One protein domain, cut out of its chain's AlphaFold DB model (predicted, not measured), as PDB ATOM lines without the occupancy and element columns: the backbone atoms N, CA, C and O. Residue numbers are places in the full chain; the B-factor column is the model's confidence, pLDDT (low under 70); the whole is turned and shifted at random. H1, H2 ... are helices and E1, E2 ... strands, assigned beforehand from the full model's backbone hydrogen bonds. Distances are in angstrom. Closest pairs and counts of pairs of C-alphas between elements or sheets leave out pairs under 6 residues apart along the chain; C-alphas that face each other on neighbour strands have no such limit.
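What this domain is: This is residues 56 to 139 and 186 to 193 of the 206 residues of the protein "Hypothetical protein" of Rotaria socialis (UniProt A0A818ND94). A long, narrow, twisted ribbon of three antiparallel strands, E1, E3 and E4, makes most of the length. Beyond one end of it lies a small, loop-rich head with E2, the short helix H1 and residues 80 to 89 and 125 to 133; at the other end the E3 and E4 hairpin turns. The 92 printed residues hold four named strands and one named helix, in the order E1, E2, H1, E3, E4, with sheet order E1, E3, E4; the class is mostly strand, though under half of the residues are in named elements. The whole is only just extended, close to loose, with a radius of gyration of the C-alphas of 18.5 A and spans of 55 by 36 by 23 A.

Where its parts are: Find C-alpha 60 at (189.012, 134.744, 161.958), where E1, residues 60 to 69, begins its 29.8 A. E3, residues 93 to 106, covers 37.2 A and bends by 74 degrees at residue 103. E4, residues 112 to 122, runs 31.3 A to C-alpha 122 at (206.696, 139.492, 173.493). Look also for E2, residues 71 to 73, 6.7 A, and H1, residues 75 to 79, 6.1 A.

How they stand to each other: Start at inner strand E3. E1 is antiparallel to it at 156 degrees; N 64 and O 98 are 2.9 A apart, within hydrogen-bond range. E4 is antiparallel to E3 at 167 degrees, and the two form a hairpin; look for N 101 of E3 and O 117 of E4, 2.8 A apart, within hydrogen-bond range. The sheet is twisted, its C-alphas up to 4.3 A off the best plane. E1 runs on into E2 at 85 degrees. H1 is not on the sheet; its O i to N i+4 pair is within hydrogen-bond range.

The domain as a whole: The C-alphas farthest apart, Val 83 and Gln 111, are 55.1 A apart. Residues 140 to 185 are not printed; the gap between C-alphas 139 and 186 is 25.2 A. The H1 to E3 link is long, 13 residues. Mean pLDDT of the printed part is 77.3; look for values under 70 at 19 residues, among them 186 to 193.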
ATOM      1  N   GLN A  56     181.732 139.941 159.687       58.53
ATOM      2  CA  GLN A  56     182.134 138.632 160.199       58.53
ATOM      3  C   GLN A  56     183.631 138.407 160.441       58.53
ATOM      4  O   GLN A  56     184.328 137.720 159.705       58.53
ATOM      5  N   MET A  57     184.070 138.923 161.593       63.22
ATOM      6  CA  MET A  57     185.310 138.512 162.266       63.22
ATOM      7  C   MET A  57     185.151 137.183 163.028       63.22
ATOM      8  O   MET A  57     186.082 136.742 163.693       63.22
ATOM      9  N   LEU A  58     183.970 136.559 162.935       68.00
ATOM     10  CA  LEU A  58     183.716 135.231 163.476       68.00
ATOM     11  C   LEU A  58     184.540 134.209 162.689       68.00
ATOM     12  O   LEU A  58     184.511 134.219 161.459       68.00
ATOM     13  N   GLY A  59     185.263 133.340 163.388       67.31
ATOM     14  CA  GLY A  59     186.093 132.325 162.743       67.31
ATOM     15  C   GLY A  59     187.379 132.881 162.120       67.31
ATOM     16  O   GLY A  59     188.000 132.202 161.308       67.31
ATOM     17  N   ARG A  60     187.781 134.116 162.461       71.31
ATOM     18  CA  ARG A  60     189.012 134.744 161.958       71.31
ATOM     19  C   ARG A  60     189.906 135.194 163.102       71.31
ATOM     20  O   ARG A  60     189.426 135.703 164.114       71.31
ATOM     21  N   TRP A  61     191.212 135.051 162.906       74.88
ATOM     22  CA  TRP A  61     192.202 135.682 163.768       74.88
ATOM     23  C   TRP A  61     192.304 137.169 163.429       74.88
ATOM     24  O   TRP A  61     192.452 137.556 162.273       74.88
ATOM     25  N   LEU A  62     192.208 138.008 164.453       77.12
ATOM     26  CA  LEU A  62     192.471 139.438 164.377       77.12
ATOM     27  C   LEU A  62     193.762 139.752 165.091       77.12
ATOM     28  O   LEU A  62     194.044 139.169 166.131       77.12
ATOM     29  N   TYR A  63     194.490 140.736 164.588       76.94
ATOM     30  CA  TYR A  63     195.836 141.021 165.053       76.94
ATOM     31  C   TYR A  63     195.939 142.429 165.629       76.94
ATOM     32  O   TYR A  63     195.295 143.376 165.162       76.94
ATOM     33  N   GLY A  64     196.738 142.552 166.679       78.12
ATOM     34  CA  GLY A  64     197.016 143.794 167.377       78.12
ATOM     35  C   GLY A  64     198.458 143.816 167.858       78.12
ATOM     36  O   GLY A  64     199.066 142.779 168.109       78.12
ATOM     37  N   SER A  65     199.005 145.017 167.995       80.56
ATOM     38  CA  SER A  65     200.351 145.223 168.519       80.56
ATOM     39  C   SER A  65     200.323 146.261 169.627       80.56
ATOM     40  O   SER A  65     199.740 147.337 169.454       80.56
ATOM     41  N   TYR A  66     201.018 145.979 170.720       82.06
ATOM     42  CA  TYR A  66     201.267 146.929 171.789       82.06
ATOM     43  C   TYR A  66     202.761 147.210 171.895       82.06
ATOM     44  O   TYR A  66     203.563 146.310 172.128       82.06
ATOM     45  N   ASN A  67     203.132 148.476 171.727       81.44
ATOM     46  CA  ASN A  67     204.516 148.917 171.838       81.44
ATOM     47  C   ASN A  67     204.728 149.582 173.193       81.44
ATOM     48  O   ASN A  67     204.001 150.505 173.570       81.44
ATOM     49  N   THR A  68     205.750 149.146 173.918       80.31
ATOM     50  CA  THR A  68     206.121 149.742 175.201       80.31
ATOM     51  C   THR A  68     207.629 149.767 175.367       80.31
ATOM     52  O   THR A  68     208.347 148.975 174.767       80.31
ATOM     53  N   LYS A  69     208.139 150.701 176.169       81.50
ATOM     54  CA  LYS A  69     209.551 150.686 176.562       81.50
ATOM     55  C   LYS A  69     209.724 149.696 177.697       81.50
ATOM     56  O   LYS A  69     208.962 149.738 178.663       81.50
ATOM     57  N   GLY A  70     210.750 148.869 177.638       79.75
ATOM     58  CA  GLY A  70     211.078 147.976 178.736       79.75
ATOM     59  C   GLY A  70     212.571 147.880 178.962       79.75
ATOM     60  O   GLY A  70     213.363 148.441 178.205       79.75
ATOM     61  N   LYS A  71     212.925 147.253 180.076       86.50
ATOM     62  CA  LYS A  71     214.310 146.999 180.446       86.50
ATOM     63  C   LYS A  71     214.653 145.593 179.970       86.50
ATOM     64  O   LYS A  71     213.818 144.712 180.038       86.50
ATOM     65  N   PHE A  72     215.846 145.388 179.463       86.69
ATOM     66  CA  PHE A  72     216.351 144.093 179.043       86.69
ATOM     67  C   PHE A  72     217.591 143.804 179.865       86.69
ATOM     68  O   PHE A  72     218.376 144.719 180.131       86.69
ATOM     69  N   ARG A  73     217.756 142.547 180.267       88.62
ATOM     70  CA  ARG A  73     218.840 142.112 181.139       88.62
ATOM     71  C   ARG A  73     219.351 140.748 180.690       88.62
ATOM     72  O   ARG A  73     218.648 139.748 180.800       88.62
ATOM     73  N   CYS A  74     220.572 140.696 180.166       89.56
ATOM     74  CA  CYS A  74     221.150 139.449 179.669       89.56
ATOM     75  C   CYS A  74     221.761 138.624 180.809       89.56
ATOM     76  O   CYS A  74     222.880 138.884 181.263       89.56
ATOM     77  N   LEU A  75     221.041 137.590 181.248       89.75
ATOM     78  CA  LEU A  75     221.486 136.718 182.336       89.75
ATOM     79  C   LEU A  75     222.733 135.902 181.972       89.75
ATOM     80  O   LEU A  75     223.547 135.640 182.858       89.75
ATOM     81  N   LYS A  76     222.929 135.526 180.701       91.12
ATOM     82  CA  LYS A  76     224.151 134.836 180.258       91.12
ATOM     83  C   LYS A  76     225.383 135.716 180.432       91.12
ATOM     84  O   LYS A  76     226.357 135.267 181.022       91.12
ATOM     85  N   CYS A  77     225.325 136.976 180.000       90.12
ATOM     86  CA  CYS A  77     226.424 137.931 180.175       90.12
ATOM     87  C   CYS A  77     226.766 138.162 181.646       90.12
ATOM     88  O   CYS A  77     227.943 138.142 182.002       90.12
ATOM     89  N   ILE A  78     225.748 138.319 182.496       90.44
ATOM     90  CA  ILE A  78     225.929 138.487 183.943       90.44
ATOM     91  C   ILE A  78     226.619 137.257 184.540       90.44
ATOM     92  O   ILE A  78     227.599 137.386 185.270       90.44
ATOM     93  N   LYS A  79     226.170 136.049 184.174       93.00
ATOM     94  CA  LYS A  79     226.798 134.788 184.599       93.00
ATOM     95  C   LYS A  79     228.237 134.641 184.091       93.00
ATOM     96  O   LYS A  79     229.051 134.028 184.771       93.00
ATOM     97  N   SER A  80     228.561 135.212 182.931       92.38
ATOM     98  CA  SER A  80     229.915 135.239 182.362       92.38
ATOM     99  C   SER A  80     230.817 136.345 182.933       92.38
ATOM    100  O   SER A  80     231.929 136.518 182.442       92.38
ATOM    101  N   GLY A  81     230.372 137.089 183.953       90.81
ATOM    102  CA  GLY A  81     231.184 138.092 184.650       90.81
ATOM    103  C   GLY A  81     231.113 139.511 184.077       90.81
ATOM    104  O   GLY A  81     231.863 140.376 184.523       90.81
ATOM    105  N   ILE A  82     230.220 139.784 183.116       87.00
ATOM    106  CA  ILE A  82     229.940 141.161 182.678       87.00
ATOM    107  C   ILE A  82     229.143 141.872 183.779       87.00
ATOM    108  O   ILE A  82     228.182 141.317 184.315       87.00
ATOM    109  N   VAL A  83     229.530 143.110 184.105       87.50
ATOM    110  CA  VAL A  83     228.846 143.940 185.108       87.50
ATOM    111  C   VAL A  83     227.380 144.139 184.704       87.50
ATOM    112  O   VAL A  83     227.082 144.417 183.548       87.50
ATOM    113  N   ASP A  84     226.452 144.025 185.657       82.62
ATOM    114  CA  ASP A  84     225.001 144.041 185.397       82.62
ATOM    115  C   ASP A  84     224.533 145.268 184.596       82.62
ATOM    116  O   ASP A  84     223.745 145.149 183.658       82.62
ATOM    117  N   ASN A  85     225.087 146.445 184.902       83.31
ATOM    118  CA  ASN A  85     224.788 147.682 184.175       83.31
ATOM    119  C   ASN A  85     225.214 147.625 182.698       83.31
ATOM    120  O   ASN A  85     224.541 148.213 181.857       83.31
ATOM    121  N   ASP A  86     226.275 146.882 182.377       82.75
ATOM    122  CA  ASP A  86     226.772 146.702 181.008       82.75
ATOM    123  C   ASP A  86     226.033 145.580 180.256       82.75
ATOM    124  O   ASP A  86     226.070 145.518 179.025       82.75
ATOM    125  N   ALA A  87     225.353 144.694 180.992       82.25
ATOM    126  CA  ALA A  87     224.490 143.631 180.472       82.25
ATOM    127  C   ALA A  87     223.001 144.035 180.408       82.25
ATOM    128  O   ALA A  87     222.149 143.204 180.072       82.25
ATOM    129  N   THR A  88     222.689 145.298 180.718       84.50
ATOM    130  CA  THR A  88     221.331 145.838 180.837       84.50
ATOM    131  C   THR A  88     221.102 147.008 179.877       84.50
ATOM    132  O   THR A  88     221.947 147.888 179.744       84.50
ATOM    133  N   TRP A  89     219.928 147.082 179.242       84.00
ATOM    134  CA  TRP A  89     219.539 148.232 178.412       84.00
ATOM    135  C   TRP A  89     218.034 148.521 178.485       84.00
ATOM    136  O   TRP A  89     217.228 147.619 178.671       84.00
ATOM    137  N   SER A  90     217.625 149.789 178.372       70.00
ATOM    138  CA  SER A  90     216.220 150.226 178.549       70.00
ATOM    139  C   SER A  90     215.670 151.088 177.404       70.00
ATOM    140  O   SER A  90     214.535 151.568 177.443       70.00
ATOM    141  N   SER A  91     216.485 151.327 176.378       58.50
ATOM    142  CA  SER A  91     216.231 152.319 175.329       58.50
ATOM    143  C   SER A  91     215.385 151.821 174.165       58.50
ATOM    144  O   SER A  91     214.974 152.629 173.331       58.50
ATOM    145  N   ALA A  92     215.125 150.519 174.086       61.00
ATOM    146  CA  ALA A  92     214.450 149.928 172.949       61.00
ATOM    147  C   ALA A  92     212.983 149.619 173.276       61.00
ATOM    148  O   ALA A  92     212.642 149.158 174.367       61.00
ATOM    149  N   TYR A  93     212.101 149.893 172.316       70.44
ATOM    150  CA  TYR A  93     210.721 149.436 172.403       70.44
ATOM    151  C   TYR A  93     210.698 147.912 172.293       70.44
ATOM    152  O   TYR A  93     211.359 147.335 171.431       70.44
ATOM    153  N   THR A  94     209.937 147.270 173.171       75.81
ATOM    154  CA  THR A  94     209.443 145.922 172.925       75.81
ATOM    155  C   THR A  94     208.076 146.030 172.263       75.81
ATOM    156  O   THR A  94     207.285 146.936 172.559       75.81
ATOM    157  N   THR A  95     207.817 145.099 171.358       79.06
ATOM    158  CA  THR A  95     206.515 144.919 170.735       79.06
ATOM    159  C   THR A  95     205.919 143.640 171.293       79.06
ATOM    160  O   THR A  95     206.551 142.585 171.273       79.06
ATOM    161  N   ILE A  96     204.694 143.745 171.791       81.94
ATOM    162  CA  ILE A  96     203.863 142.609 172.164       81.94
ATOM    163  C   ILE A  96     202.858 142.425 171.034       81.94
ATOM    164  O   ILE A  96     202.024 143.305 170.801       81.94
ATOM    165  N   LEU A  97     202.961 141.319 170.303       80.00
ATOM    166  CA  LEU A  97     201.958 140.932 169.319       80.00
ATOM    167  C   LEU A  97     200.872 140.128 169.996       80.00
ATOM    168  O   LEU A  97     201.151 139.233 170.789       80.00
ATOM    169  N   CYS A  98     199.638 140.437 169.637       82.12
ATOM    170  CA  CYS A  98     198.467 139.707 170.069       82.12
ATOM    171  C   CYS A  98     197.688 139.278 168.832       82.12
ATOM    172  O   CYS A  98     197.474 140.086 167.924       82.12
ATOM    173  N   ARG A  99     197.203 138.038 168.822       78.44
ATOM    174  CA  ARG A  99     196.090 137.653 167.960       78.44
ATOM    175  C   ARG A  99     194.923 137.162 168.788       78.44
ATOM    176  O   ARG A  99     195.107 136.492 169.795       78.44
ATOM    177  N   ALA A 100     193.729 137.536 168.369       81.06
ATOM    178  CA  ALA A 100     192.486 137.197 169.023       81.06
ATOM    179  C   ALA A 100     191.569 136.497 168.026       81.06
ATOM    180  O   ALA A 100     191.369 136.994 166.919       81.06
ATOM    181  N   TYR A 101     191.014 135.363 168.419       79.25
ATOM    182  CA  TYR A 101     190.009 134.631 167.664       79.25
ATOM    183  C   TYR A 101     188.702 134.673 168.433       79.25
ATOM    184  O   TYR A 101     188.693 134.549 169.656       79.25
ATOM    185  N   TYR A 102     187.603 134.835 167.712       76.62
ATOM    186  CA  TYR A 102     186.266 134.684 168.260       76.62
ATOM    187  C   TYR A 102     185.466 133.839 167.282       76.62
ATOM    188  O   TYR A 102     185.335 134.210 166.116       76.62
ATOM    189  N   GLY A 103     184.973 132.685 167.705       74.06
ATOM    190  CA  GLY A 103     184.400 131.717 166.778       74.06
ATOM    191  C   GLY A 103     183.875 130.467 167.463       74.06
ATOM    192  O   GLY A 103     183.889 130.399 168.691       74.06
ATOM    193  N   PRO A 104     183.401 129.496 166.668       72.12
ATOM    194  CA  PRO A 104     183.084 128.171 167.173       72.12
ATOM    195  C   PRO A 104     184.287 127.605 167.917       72.12
ATOM    196  O   PRO A 104     185.428 127.744 167.459       72.12
ATOM    197  N   ASP A 105     184.005 127.022 169.067       70.25
ATOM    198  CA  ASP A 105     184.955 126.376 169.946       70.25
ATOM    199  C   ASP A 105     184.290 125.152 170.564       70.25
ATOM    200  O   ASP A 105     183.070 125.130 170.752       70.25
ATOM    201  N   THR A 106     185.093 124.155 170.899       67.62
ATOM    202  CA  THR A 106     184.611 122.921 171.510       67.62
ATOM    203  C   THR A 106     185.292 122.789 172.862       67.62
ATOM    204  O   THR A 106     186.508 122.946 172.983       67.62
ATOM    205  N   ASP A 107     184.509 122.597 173.919       69.75
ATOM    206  CA  ASP A 107     185.086 122.369 175.239       69.75
ATOM    207  C   ASP A 107     185.717 120.969 175.366       69.75
ATOM    208  O   ASP A 107     185.680 120.146 174.451       69.75
ATOM    209  N   GLU A 108     186.328 120.694 176.519       68.81
ATOM    210  CA  GLU A 108     186.978 119.407 176.804       68.81
ATOM    211  C   GLU A 108     186.009 118.207 176.813       68.81
ATOM    212  O   GLU A 108     186.451 117.060 176.798       68.81
ATOM    213  N   TYR A 109     184.698 118.464 176.799       73.81
ATOM    214  CA  TYR A 109     183.634 117.465 176.777       73.81
ATOM    215  C   TYR A 109     182.990 117.310 175.394       73.81
ATOM    216  O   TYR A 109     182.002 116.586 175.260       73.81
ATOM    217  N   GLY A 110     183.531 117.965 174.364       73.25
ATOM    218  CA  GLY A 110     182.994 117.875 173.010       73.25
ATOM    219  C   GLY A 110     181.750 118.735 172.776       73.25
ATOM    220  O   GLY A 110     181.043 118.500 171.799       73.25
ATOM    221  N   GLN A 111     181.438 119.696 173.653       72.00
ATOM    222  CA  GLN A 111     180.292 120.584 173.463       72.00
ATOM    223  C   GLN A 111     180.688 121.820 172.664       72.00
ATOM    224  O   GLN A 111     181.621 122.538 173.029       72.00
ATOM    225  N   ASP A 112     179.934 122.086 171.601       73.50
ATOM    226  CA  ASP A 112     180.131 123.253 170.751       73.50
ATOM    227  C   ASP A 112     179.540 124.517 171.384       73.50
ATOM    228  O   ASP A 112     178.387 124.560 171.826       73.50
ATOM    229  N   TRP A 113     180.319 125.591 171.382       70.25
ATOM    230  CA  TRP A 113     179.912 126.914 171.843       70.25
ATOM    231  C   TRP A 113     180.691 128.007 171.092       70.25
ATOM    232  O   TRP A 113     181.506 127.728 170.218       70.25
ATOM    233  N   ILE A 114     180.412 129.282 171.380       68.75
ATOM    234  CA  ILE A 114     181.156 130.408 170.788       68.75
ATOM    235  C   ILE A 114     182.185 130.909 171.797       68.75
ATOM    236  O   ILE A 114     181.825 131.567 172.777       68.75
ATOM    237  N   GLY A 115     183.456 130.624 171.521       68.81
ATOM    238  CA  GLY A 115     184.597 130.964 172.360       68.81
ATOM    239  C   GLY A 115     185.468 132.087 171.815       68.81
ATOM    240  O   GLY A 115     185.456 132.417 170.628       68.81
ATOM    241  N   GLY A 116     186.229 132.694 172.726       76.25
ATOM    242  CA  GLY A 116     187.224 133.714 172.430       76.25
ATOM    243  C   GLY A 116     188.600 133.296 172.941       76.25
ATOM    244  O   GLY A 116     188.744 132.972 174.121       76.25
ATOM    245  N   TRP A 117     189.609 133.363 172.079       78.31
ATOM    246  CA  TRP A 117     190.988 132.973 172.374       78.31
ATOM    247  C   TRP A 117     191.946 134.116 172.086       78.31
ATOM    248  O   TRP A 117     191.765 134.844 171.111       78.31
ATOM    249  N   ILE A 118     192.978 134.265 172.911       80.00
ATOM    250  CA  ILE A 118     194.063 135.220 172.696       80.00
ATOM    251  C   ILE A 118     195.380 134.456 172.695       80.00
ATOM    252  O   ILE A 118     195.619 133.614 173.556       80.00
ATOM    253  N   GLN A 119     196.247 134.784 171.743       80.31
ATOM    254  CA  GLN A 119     197.646 134.381 171.748       80.31
ATOM    255  C   GLN A 119     198.538 135.608 171.728       80.31
ATOM    256  O   GLN A 119     198.224 136.599 171.061       80.31
ATOM    257  N   MET A 120     199.647 135.537 172.456       81.00
ATOM    258  CA  MET A 120     200.561 136.658 172.629       81.00
ATOM    259  C   MET A 120     202.021 136.240 172.466       81.00
ATOM    260  O   MET A 120     202.403 135.167 172.927       81.00
ATOM    261  N   LYS A 121     202.842 137.122 171.882       79.50
ATOM    262  CA  LYS A 121     204.312 137.045 171.914       79.50
ATOM    263  C   LYS A 121     204.912 138.388 172.228       79.50
ATOM    264  O   LYS A 121     204.551 139.406 171.639       79.50
ATOM    265  N   VAL A 122     205.855 138.359 173.151       81.88
ATOM    266  CA  VAL A 122     206.696 139.492 173.493       81.88
ATOM    267  C   VAL A 122     207.994 139.319 172.722       81.88
ATOM    268  O   VAL A 122     208.688 138.328 172.917       81.88
ATOM    269  N   PHE A 123     208.315 140.247 171.823       79.62
ATOM    270  CA  PHE A 123     209.551 140.136 171.055       79.62
ATOM    271  C   PHE A 123     210.775 140.354 171.937       79.62
ATOM    272  O   PHE A 123     210.857 141.330 172.703       79.62
ATOM    273  N   ALA A 124     211.731 139.450 171.776       81.00
ATOM    274  CA  ALA A 124     213.022 139.508 172.413       81.00
ATOM    275  C   ALA A 124     213.955 140.439 171.631       81.00
ATOM    276  O   ALA A 124     213.692 140.894 170.511       81.00
ATOM    277  N   GLN A 125     215.074 140.773 172.257       78.69
ATOM    278  CA  GLN A 125     216.144 141.514 171.613       78.69
ATOM    279  C   GLN A 125     217.448 140.774 171.773       78.69
ATOM    280  O   GLN A 125     217.769 140.289 172.856       78.69
ATOM    281  N   GLN A 126     218.217 140.724 170.693       81.00
ATOM    282  CA  GLN A 126     219.520 140.103 170.743       81.00
ATOM    283  C   GLN A 126     220.476 140.951 171.591       81.00
ATOM    284  O   GLN A 126     220.681 142.144 171.343       81.00
ATOM    285  N   CYS A 127     221.104 140.315 172.572       83.06
ATOM    286  CA  CYS A 127     222.182 140.875 173.358       83.06
ATOM    287  C   CYS A 127     223.352 141.251 172.439       83.06
ATOM    288  O   CYS A 127     223.823 140.456 171.627       83.06
ATOM    289  N   THR A 128     223.877 142.462 172.609       81.44
ATOM    290  CA  THR A 128     224.992 142.985 171.800       81.44
ATOM    291  C   THR A 128     226.348 142.372 172.150       81.44
ATOM    292  O   THR A 128     227.333 142.645 171.468       81.44
ATOM    293  N   LYS A 129     226.409 141.572 173.222       86.81
ATOM    294  CA  LYS A 129     227.644 141.014 173.788       86.81
ATOM    295  C   LYS A 129     227.801 139.512 173.551       86.81
ATOM    296  O   LYS A 129     228.925 139.062 173.375       86.81
ATOM    297  N   CYS A 130     226.712 138.740 173.593       87.25
ATOM    298  CA  CYS A 130     226.770 137.271 173.559       87.25
ATOM    299  C   CYS A 130     225.766 136.616 172.595       87.25
ATOM    300  O   CYS A 130     225.565 135.400 172.669       87.25
ATOM    301  N   ASP A 131     225.126 137.427 171.743       82.56
ATOM    302  CA  ASP A 131     224.160 137.039 170.706       82.56
ATOM    303  C   ASP A 131     222.913 136.266 171.194       82.56
ATOM    304  O   ASP A 131     222.124 135.793 170.378       82.56
ATOM    305  N   GLU A 132     222.691 136.185 172.512       85.56
ATOM    306  CA  GLU A 132     221.488 135.621 173.142       85.56
ATOM    307  C   GLU A 132     220.272 136.531 172.943       85.56
ATOM    308  O   GLU A 132     220.383 137.744 173.103       85.56
ATOM    309  N   TYR A 133     219.101 135.964 172.651       83.06
ATOM    310  CA  TYR A 133     217.846 136.716 172.628       83.06
ATOM    311  C   TYR A 133     217.277 136.845 174.042       83.06
ATOM    312  O   TYR A 133     217.100 135.861 174.751       83.06
ATOM    313  N   VAL A 134     217.014 138.083 174.452       83.19
ATOM    314  CA  VAL A 134     216.607 138.444 175.810       83.19
ATOM    315  C   VAL A 134     215.214 139.051 175.770       83.19
ATOM    316  O   VAL A 134     214.966 140.014 175.037       83.19
ATOM    317  N   THR A 135     214.303 138.500 176.567       84.62
ATOM    318  CA  THR A 135     212.956 139.043 176.738       84.62
ATOM    319  C   THR A 135     212.979 140.297 177.604       84.62
ATOM    320  O   THR A 135     213.904 140.573 178.370       84.62
ATOM    321  N   VAL A 136     211.954 141.117 177.430       86.56
ATOM    322  CA  VAL A 136     211.829 142.385 178.137       86.56
ATOM    323  C   VAL A 136     211.312 142.188 179.569       86.56
ATOM    324  O   VAL A 136     210.317 141.511 179.810       86.56
ATOM    325  N   GLU A 137     211.938 142.858 180.526       88.06
ATOM    326  CA  GLU A 137     211.429 143.058 181.876       88.06
ATOM    327  C   GLU A 137     210.353 144.159 181.850       88.06
ATOM    328  O   GLU A 137     210.622 145.346 181.586       88.06
ATOM    329  N   LEU A 138     209.109 143.759 182.118       85.38
ATOM    330  CA  LEU A 138     207.970 144.655 182.290       85.38
ATOM    331  C   LEU A 138     207.665 144.809 183.779       85.38
ATOM    332  O   LEU A 138     207.422 143.834 184.483       85.38
ATOM    333  N   ASP A 139     207.657 146.051 184.251       86.38
ATOM    334  CA  ASP A 139     207.152 146.369 185.583       86.38
ATOM    335  C   ASP A 139     205.619 146.227 185.652       86.38
ATOM    336  O   ASP A 139     204.916 146.208 184.634       86.38
ATOM    337  N   HIS A 186     213.278 144.016 162.482       66.56
ATOM    338  CA  HIS A 186     213.284 143.068 161.365       66.56
ATOM    339  C   HIS A 186     211.876 142.840 160.824       66.56
ATOM    340  O   HIS A 186     211.679 142.796 159.614       66.56
ATOM    341  N   ALA A 187     210.887 142.795 161.713       59.25
ATOM    342  CA  ALA A 187     209.481 142.691 161.357       59.25
ATOM    343  C   ALA A 187     208.811 144.046 161.017       59.25
ATOM    344  O   ALA A 187     207.611 144.075 160.773       59.25
ATOM    345  N   GLY A 188     209.552 145.164 160.982       61.69
ATOM    346  CA  GLY A 188     209.063 146.474 160.520       61.69
ATOM    347  C   GLY A 188     208.300 147.329 161.548       61.69
ATOM    348  O   GLY A 188     207.799 148.401 161.205       61.69
ATOM    349  N   TRP A 189     208.231 146.923 162.817       60.66
ATOM    350  CA  TRP A 189     207.328 147.495 163.830       60.66
ATOM    351  C   TRP A 189     207.910 148.634 164.669       60.66
ATOM    352  O   TRP A 189     207.166 149.502 165.132       60.66
ATOM    353  N   CYS A 190     209.231 148.697 164.853       60.53
ATOM    354  CA  CYS A 190     209.848 149.760 165.657       60.53
ATOM    355  C   CYS A 190     209.794 151.158 165.006       60.53
ATOM    356  O   CYS A 190     210.078 152.148 165.677       60.53
ATOM    357  N   HIS A 191     209.401 151.277 163.731       54.75
ATOM    358  CA  HIS A 191     209.367 152.552 162.997       54.75
ATOM    359  C   HIS A 191     208.119 153.418 163.234       54.75
ATOM    360  O   HIS A 191     207.954 154.461 162.591       54.75
ATOM    361  N   PHE A 192     207.255 153.065 164.187       45.72
ATOM    362  CA  PHE A 192     206.086 153.875 164.534       45.72
ATOM    363  C   PHE A 192     206.484 155.125 165.344       45.72
ATOM    364  O   PHE A 192     206.356 155.158 166.560       45.72
ATOM    365  N   HIS A 193     207.044 156.127 164.656       40.94
ATOM    366  CA  HIS A 193     206.854 157.582 164.809       40.94
ATOM    367  C   HIS A 193     207.988 158.327 164.083       40.94
ATOM    368  O   HIS A 193     209.006 158.695 164.668       40.94
TER     369      HIS A 193